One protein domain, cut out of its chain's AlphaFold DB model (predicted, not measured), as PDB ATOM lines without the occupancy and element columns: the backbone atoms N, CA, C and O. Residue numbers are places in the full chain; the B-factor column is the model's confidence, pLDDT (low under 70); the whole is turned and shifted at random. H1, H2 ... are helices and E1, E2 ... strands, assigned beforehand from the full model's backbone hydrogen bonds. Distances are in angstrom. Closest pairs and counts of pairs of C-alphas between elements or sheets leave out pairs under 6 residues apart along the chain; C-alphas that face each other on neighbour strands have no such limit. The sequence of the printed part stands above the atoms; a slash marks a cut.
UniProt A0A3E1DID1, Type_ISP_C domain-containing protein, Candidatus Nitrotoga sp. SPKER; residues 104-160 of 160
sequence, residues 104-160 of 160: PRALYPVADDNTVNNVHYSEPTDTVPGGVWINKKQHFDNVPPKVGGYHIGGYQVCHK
ATOM      1  N   PRO A 104      13.417 -31.965  24.749       82.75
ATOM      2  CA  PRO A 104      14.320 -31.485  25.782       82.75
ATOM      3  C   PRO A 104      14.306 -29.958  25.811       82.75
ATOM      4  O   PRO A 104      14.437 -29.308  24.774       82.75
ATOM      5  N   ARG A 105      14.090 -29.393  26.998       83.94
ATOM      6  CA  ARG A 105      14.155 -27.942  27.226       83.94
ATOM      7  C   ARG A 105      15.462 -27.517  27.879       83.94
ATOM      8  O   ARG A 105      15.933 -26.422  27.602       83.94
ATOM      9  N   ALA A 106      16.019 -28.380  28.723       88.38
ATOM     10  CA  ALA A 106      17.306 -28.150  29.349       88.38
ATOM     11  C   ALA A 106      18.444 -28.585  28.420       88.38
ATOM     12  O   ALA A 106      18.300 -29.547  27.659       88.38
ATOM     13  N   LEU A 107      19.568 -27.883  28.507       91.00
ATOM     14  CA  LEU A 107      20.808 -28.238  27.820       91.00
ATOM     15  C   LEU A 107      21.792 -28.837  28.823       91.00
ATOM     16  O   LEU A 107      21.733 -28.521  30.004       91.00
ATOM     17  N   TYR A 108      22.705 -29.681  28.354       93.50
ATOM     18  CA  TYR A 108      23.772 -30.248  29.178       93.50
ATOM     19  C   TYR A 108      25.120 -29.994  28.492       93.50
ATOM     20  O   TYR A 108      25.606 -30.848  27.750       93.50
ATOM     21  N   PRO A 109      25.666 -28.771  28.617       92.81
ATOM     22  CA  PRO A 109      26.759 -28.306  27.762       92.81
ATOM     23  C   PRO A 109      28.128 -28.885  28.136       92.81
ATOM     24  O   PRO A 109      29.018 -28.922  27.289       92.81
ATOM     25  N   VAL A 110      28.317 -29.323  29.387       93.69
ATOM     26  CA  VAL A 110      29.612 -29.799  29.896       93.69
ATOM     27  C   VAL A 110      29.581 -31.315  30.093       93.69
ATOM     28  O   VAL A 110      29.001 -31.831  31.049       93.69
ATOM     29  N   ALA A 111      30.248 -32.035  29.191       93.00
ATOM     30  CA  ALA A 111      30.498 -33.465  29.334       93.00
ATOM     31  C   ALA A 111      31.754 -33.717  30.192       93.00
ATOM     32  O   ALA A 111      32.802 -33.122  29.952       93.00
ATOM     33  N   ASP A 112      31.636 -34.605  31.178       94.19
ATOM     34  CA  ASP A 112      32.698 -35.097  32.070       94.19
ATOM     35  C   ASP A 112      32.216 -36.456  32.652       94.19
ATOM     36  O   ASP A 112      31.402 -37.145  32.026       94.19
ATOM     37  N   ASP A 113      32.675 -36.846  33.839       95.12
ATOM     38  CA  ASP A 113      32.369 -38.124  34.502       95.12
ATOM     39  C   ASP A 113      30.901 -38.346  34.932       95.12
ATOM     40  O   ASP A 113      30.513 -39.479  35.219       95.12
ATOM     41  N   ASN A 114      30.070 -37.296  34.944       94.31
ATOM     42  CA  ASN A 114      28.675 -37.312  35.402       94.31
ATOM     43  C   ASN A 114      28.507 -37.722  36.878       94.31
ATOM     44  O   ASN A 114      27.433 -38.176  37.284       94.31
ATOM     45  N   THR A 115      29.544 -37.542  37.703       95.75
ATOM     46  CA  THR A 115      29.476 -37.815  39.142       95.75
ATOM     47  C   THR A 115      28.558 -36.803  39.826       95.75
ATOM     48  O   THR A 115      28.754 -35.593  39.717       95.75
ATOM     49  N   VAL A 116      27.577 -37.288  40.594       93.44
ATOM     50  CA  VAL A 116      26.622 -36.446  41.331       93.44
ATOM     51  C   VAL A 116      27.041 -36.327  42.797       93.44
ATOM     52  O   VAL A 116      26.937 -37.294  43.549       93.44
ATOM     53  N   ASN A 117      27.487 -35.144  43.227       93.69
ATOM     54  CA  ASN A 117      27.950 -34.920  44.605       93.69
ATOM     55  C   ASN A 117      27.604 -33.548  45.209       93.69
ATOM     56  O   ASN A 117      27.792 -33.371  46.409       93.69
ATOM     57  N   ASN A 118      27.083 -32.598  44.425       89.00
ATOM     58  CA  ASN A 118      26.706 -31.274  44.923       89.00
ATOM     59  C   ASN A 118      25.502 -30.720  44.150       89.00
ATOM     60  O   ASN A 118      25.645 -29.828  43.310       89.00
ATOM     61  N   VAL A 119      24.325 -31.296  44.403       92.19
ATOM     62  CA  VAL A 119      23.104 -30.928  43.681       92.19
ATOM     63  C   VAL A 119      22.525 -29.641  44.244       92.19
ATOM     64  O   VAL A 119      22.206 -29.580  45.425       92.19
ATOM     65  N   HIS A 120      22.364 -28.627  43.401       91.50
ATOM     66  CA  HIS A 120      21.671 -27.398  43.774       91.50
ATOM     67  C   HIS A 120      21.106 -26.685  42.545       91.50
ATOM     68  O   HIS A 120      21.612 -26.831  41.430       91.50
ATOM     69  N   TYR A 121      20.052 -25.902  42.763       93.12
ATOM     70  CA  TYR A 121      19.492 -25.015  41.752       93.12
ATOM     71  C   TYR A 121      20.131 -23.627  41.854       93.12
ATOM     72  O   TYR A 121      20.240 -23.075  42.948       93.12
ATOM     73  N   SER A 122      20.530 -23.063  40.717       92.44
ATOM     74  CA  SER A 122      20.932 -21.664  40.587       92.44
ATOM     75  C   SER A 122      19.826 -20.881  39.883       92.44
ATOM     76  O   SER A 122      19.467 -21.196  38.745       92.44
ATOM     77  N   GLU A 123      19.298 -19.864  40.561       91.75
ATOM     78  CA  GLU A 123      18.266 -18.975  40.022       91.75
ATOM     79  C   GLU A 123      18.786 -18.111  38.855       91.75
ATOM     80  O   GLU A 123      19.958 -17.725  38.833       91.75
ATOM     81  N   PRO A 124      17.883 -17.742  37.932       92.62
ATOM     82  CA  PRO A 124      17.836 -16.530  37.149       92.62
ATOM     83  C   PRO A 124      18.808 -15.401  37.452       92.62
ATOM     84  O   PRO A 124      18.636 -14.803  38.509       92.62
ATOM     85  N   THR A 125      19.668 -14.959  36.538       90.25
ATOM     86  CA  THR A 125      20.105 -13.547  36.554       90.25
ATOM     87  C   THR A 125      19.840 -12.895  35.200       90.25
ATOM     88  O   THR A 125      19.512 -13.587  34.237       90.25
ATOM     89  N   ASP A 126      19.986 -11.572  35.102       88.81
ATOM     90  CA  ASP A 126      19.750 -10.830  33.851       88.81
ATOM     91  C   ASP A 126      20.618 -11.326  32.682       88.81
ATOM     92  O   ASP A 126      20.263 -11.152  31.516       88.81
ATOM     93  N   THR A 127      21.759 -11.950  32.983       86.88
ATOM     94  CA  THR A 127      22.751 -12.391  31.995       86.88
ATOM     95  C   THR A 127      22.976 -13.901  31.972       86.88
ATOM     96  O   THR A 127      23.584 -14.398  31.025       86.88
ATOM     97  N   VAL A 128      22.490 -14.643  32.973       85.81
ATOM     98  CA  VAL A 128      22.720 -16.090  33.111       85.81
ATOM     99  C   VAL A 128      21.389 -16.814  33.333       85.81
ATOM    100  O   VAL A 128      20.664 -16.471  34.272       85.81
ATOM    101  N   PRO A 129      21.043 -17.817  32.505       88.12
ATOM    102  CA  PRO A 129      19.836 -18.607  32.706       88.12
ATOM    103  C   PRO A 129      19.936 -19.468  33.971       88.12
ATOM    104  O   PRO A 129      21.018 -19.819  34.432       88.12
ATOM    105  N   GLY A 130      18.780 -19.847  34.514       91.31
ATOM    106  CA  GLY A 130      18.719 -20.759  35.650       91.31
ATOM    107  C   GLY A 130      19.221 -22.151  35.280       91.31
ATOM    108  O   GLY A 130      19.117 -22.570  34.122       91.31
ATOM    109  N   GLY A 131      19.719 -22.888  36.269       94.25
ATOM    110  CA  GLY A 131      20.321 -24.194  36.027       94.25
ATOM    111  C   GLY A 131      20.368 -25.099  37.248       94.25
ATOM    112  O   GLY A 131      20.265 -24.646  38.384       94.25
ATOM    113  N   VAL A 132      20.493 -26.403  37.011       94.44
ATOM    114  CA  VAL A 132      20.648 -27.414  38.071       94.44
ATOM    115  C   VAL A 132      22.044 -27.998  37.983       94.44
ATOM    116  O   VAL A 132      22.371 -28.691  37.022       94.44
ATOM    117  N   TRP A 133      22.852 -27.744  38.998       94.00
ATOM    118  CA  TRP A 133      24.193 -28.295  39.120       94.00
ATOM    119  C   TRP A 133      24.125 -29.698  39.695       94.00
ATOM    120  O   TRP A 133      23.317 -29.962  40.583       94.00
ATOM    121  N   ILE A 134      24.977 -30.598  39.205       94.69
ATOM    122  CA  ILE A 134      25.131 -31.950  39.771       94.69
ATOM    123  C   ILE A 134      26.480 -32.130  40.482       94.69
ATOM    124  O   ILE A 134      26.618 -32.973  41.376       94.69
ATOM    125  N   ASN A 135      27.464 -31.310  40.113       94.12
ATOM    126  CA  ASN A 135      28.779 -31.185  40.734       94.12
ATOM    127  C   ASN A 135      29.335 -29.769  40.465       94.12
ATOM    128  O   ASN A 135      28.590 -28.872  40.087       94.12
ATOM    129  N   LYS A 136      30.637 -29.533  40.673       93.19
ATOM    130  CA  LYS A 136      31.266 -28.209  40.474       93.19
ATOM    131  C   LYS A 136      31.435 -27.784  39.006       93.19
ATOM    132  O   LYS A 136      31.783 -26.634  38.764       93.19
ATOM    133  N   LYS A 137      31.291 -28.706  38.053       93.88
ATOM    134  CA  LYS A 137      31.596 -28.493  36.630       93.88
ATOM    135  C   LYS A 137      30.392 -28.697  35.715       93.88
ATOM    136  O   LYS A 137      30.313 -28.045  34.682       93.88
ATOM    137  N   GLN A 138      29.521 -29.642  36.054       96.12
ATOM    138  CA  GLN A 138      28.436 -30.100  35.199       96.12
ATOM    139  C   GLN A 138      27.087 -29.657  35.746       96.12
ATOM    140  O   GLN A 138      26.792 -29.798  36.943       96.12
ATOM    141  N   HIS A 139      26.253 -29.164  34.838       94.50
ATOM    142  CA  HIS A 139      24.939 -28.629  35.139       94.50
ATOM    143  C   HIS A 139      24.003 -28.738  33.939       94.50
ATOM    144  O   HIS A 139      24.428 -28.861  32.790       94.50
ATOM    145  N   PHE A 140      22.710 -28.681  34.230       94.12
ATOM    146  CA  PHE A 140      21.659 -28.507  33.241       94.12
ATOM    147  C   PHE A 140      21.335 -27.022  33.100       94.12
ATOM    148  O   PHE A 140      20.902 -26.402  34.070       94.12
ATOM    149  N   ASP A 141      21.511 -26.476  31.902       92.88
ATOM    150  CA  ASP A 141      21.191 -25.094  31.548       92.88
ATOM    151  C   ASP A 141      19.725 -24.920  31.156       92.88
ATOM    152  O   ASP A 141      19.049 -25.871  30.750       92.88
ATOM    153  N   ASN A 142      19.261 -23.669  31.191       91.56
ATOM    154  CA  ASN A 142      17.912 -23.261  30.795       91.56
ATOM    155  C   ASN A 142      16.809 -23.944  31.613       91.56
ATOM    156  O   ASN A 142      15.740 -24.266  31.088       91.56
ATOM    157  N   VAL A 143      17.049 -24.150  32.910       91.56
ATOM    158  CA  VAL A 143      16.049 -24.661  33.850       91.56
ATOM    159  C   VAL A 143      15.287 -23.476  34.460       91.56
ATOM    160  O   VAL A 143      15.859 -22.723  35.253       91.56
ATOM    161  N   PRO A 144      13.996 -23.277  34.126       90.94
ATOM    162  CA  PRO A 144      13.235 -22.128  34.613       90.94
ATOM    163  C   PRO A 144      12.979 -22.187  36.128       90.94
ATOM    164  O   PRO A 144      12.821 -23.294  36.657       90.94
ATOM    165  N   PRO A 145      12.762 -21.038  36.802       91.19
ATOM    166  CA  PRO A 145      12.446 -20.987  38.239       91.19
ATOM    167  C   PRO A 145      11.256 -21.863  38.624       91.19
ATOM    168  O   PRO A 145      11.254 -22.542  39.645       91.19
ATOM    169  N   LYS A 146      10.244 -21.930  37.746       90.81
ATOM    170  CA  LYS A 146       9.064 -22.780  37.946       90.81
ATOM    171  C   LYS A 146       9.410 -24.269  38.048       90.81
ATOM    172  O   LYS A 146       8.696 -24.991  38.732       90.81
ATOM    173  N   VAL A 147      10.448 -24.727  37.344       89.12
ATOM    174  CA  VAL A 147      10.945 -26.109  37.427       89.12
ATOM    175  C   VAL A 147      11.813 -26.272  38.670       89.12
ATOM    176  O   VAL A 147      11.612 -27.232  39.406       89.12
ATOM    177  N   GLY A 148      12.691 -25.300  38.948       87.00
ATOM    178  CA  GLY A 148      13.507 -25.261  40.162       87.00
ATOM    179  C   GLY A 148      12.662 -25.406  41.427       87.00
ATOM    180  O   GLY A 148      12.917 -26.299  42.225       87.00
ATOM    181  N   GLY A 149      11.600 -24.609  41.566       88.50
ATOM    182  CA  GLY A 149      10.654 -24.648  42.687       88.50
ATOM    183  C   GLY A 149       9.506 -25.655  42.547       88.50
ATOM    184  O   GLY A 149       8.540 -25.581  43.311       88.50
ATOM    185  N   TYR A 150       9.538 -26.571  41.574       88.56
ATOM    186  CA  TYR A 150       8.462 -27.549  41.403       88.56
ATOM    187  C   TYR A 150       8.525 -28.639  42.475       88.56
ATOM    188  O   TYR A 150       9.585 -29.214  42.724       88.56
ATOM    189  N   HIS A 151       7.378 -28.953  43.077       86.31
ATOM    190  CA  HIS A 151       7.270 -29.938  44.148       86.31
ATOM    191  C   HIS A 151       6.351 -31.101  43.768       86.31
ATOM    192  O   HIS A 151       5.289 -30.910  43.169       86.31
ATOM    193  N   ILE A 152       6.739 -32.305  44.187       81.81
ATOM    194  CA  ILE A 152       5.883 -33.491  44.216       81.81
ATOM    195  C   ILE A 152       5.770 -33.924  45.677       81.81
ATOM    196  O   ILE A 152       6.723 -34.416  46.282       81.81
ATOM    197  N   GLY A 153       4.596 -33.703  46.271       79.00
ATOM    198  CA  GLY A 153       4.434 -33.823  47.719       79.00
ATOM    199  C   GLY A 153       5.303 -32.795  48.450       79.00
ATOM    200  O   GLY A 153       5.348 -31.635  48.050       79.00
ATOM    201  N   GLY A 154       5.998 -33.222  49.504       80.12
ATOM    202  CA  GLY A 154       6.939 -32.375  50.250       80.12
ATOM    203  C   GLY A 154       8.330 -32.247  49.617       80.12
ATOM    204  O   GLY A 154       9.194 -31.611  50.209       80.12
ATOM    205  N   TYR A 155       8.566 -32.854  48.451       82.25
ATOM    206  CA  TYR A 155       9.885 -32.904  47.819       82.25
ATOM    207  C   TYR A 155       9.966 -31.948  46.637       82.25
ATOM    208  O   TYR A 155       9.152 -32.023  45.715       82.25
ATOM    209  N   GLN A 156      10.976 -31.086  46.641       87.06
ATOM    210  CA  GLN A 156      11.332 -30.259  45.495       87.06
ATOM    211  C   GLN A 156      12.114 -31.106  44.483       87.06
ATOM    212  O   GLN A 156      13.132 -31.702  44.820       87.06
ATOM    213  N   VAL A 157      11.636 -31.176  43.237       84.56
ATOM    214  CA  VAL A 157      12.128 -32.134  42.225       84.56
ATOM    215  C   VAL A 157      13.594 -31.897  41.850       84.56
ATOM    216  O   VAL A 157      14.320 -32.847  41.574       84.56
ATOM    217  N   CYS A 158      14.034 -30.638  41.854       84.00
ATOM    218  CA  CYS A 158      15.404 -30.244  41.517       84.00
ATOM    219  C   CYS A 158      16.306 -30.030  42.747       84.00
ATOM    220  O   CYS A 158      17.365 -29.420  42.622       84.00
ATOM    221  N   HIS A 159      15.891 -30.498  43.925       76.25
ATOM    222  CA  HIS A 159      16.624 -30.350  45.181       76.25
ATOM    223  C   HIS A 159      16.961 -31.728  45.765       76.25
ATOM    224  O   HIS A 159      16.211 -32.684  45.559       76.25
ATOM    225  N   LYS A 160      18.083 -31.840  46.481       64.25
ATOM    226  CA  LYS A 160      18.524 -33.079  47.131       64.25
ATOM    227  C   LYS A 160      18.961 -32.811  48.561       64.25
ATOM    228  O   LYS A 160      19.684 -31.814  48.758       64.25
TER     229      LYS A 160
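This is residues 104 to 160 of the 160 residues of the protein "Type_ISP_C domain-containing protein" of Candidatus Nitrotoga sp. SPKER (UniProt A0A3E1DID1). There is little regular structure here: a small sheet, the meander E1, E2, E3, each strand the antiparallel neighbour of the one before, sits among loops, with short helix H1 at its rim. Residues 104 to 119 sweep in a wide arc from beyond E3 to E1; residues 149 to 160 fold back after H1. Of 57 printed residues, 13 are in E1, E2, E3 and H1, in chain order; the class is mixed. The whole is compact, radius of gyration of the C-alphas 11.3 A, spanning 32 by 27 by 20 A.

Start at inner strand E2, residues 131 to 133, which forms hairpins with E1, residues 120 to 122, at 149 degrees, and E3, residues 139 to 141, at 173 degrees. Within hydrogen-bond range, find N 122 and O 131, 2.8 A, and N 140 and O 132, 2.8 A. H1, residues 145 to 148, only grazes the sheet; its closest C-alphas to E1 are Gly 148 and Tyr 121, 6.2 A. H1 is too short for an O i to N i+4 pair; its one O i to N i+3 pair is within range.

Find C-alpha 120 at (21.671, -27.398, 43.774), where E1 begins, 6.6 A long. E2 spans 6.4 A, E3 6.3 A; H1, 4.8 A, ends at C-alpha 148, (13.507, -25.261, 40.162).

The C-alphas farthest apart, Asp 112 and Gly 153, are 32.3 A apart. The printed part has no cut and no long link. Only residue 160 has pLDDT under 70.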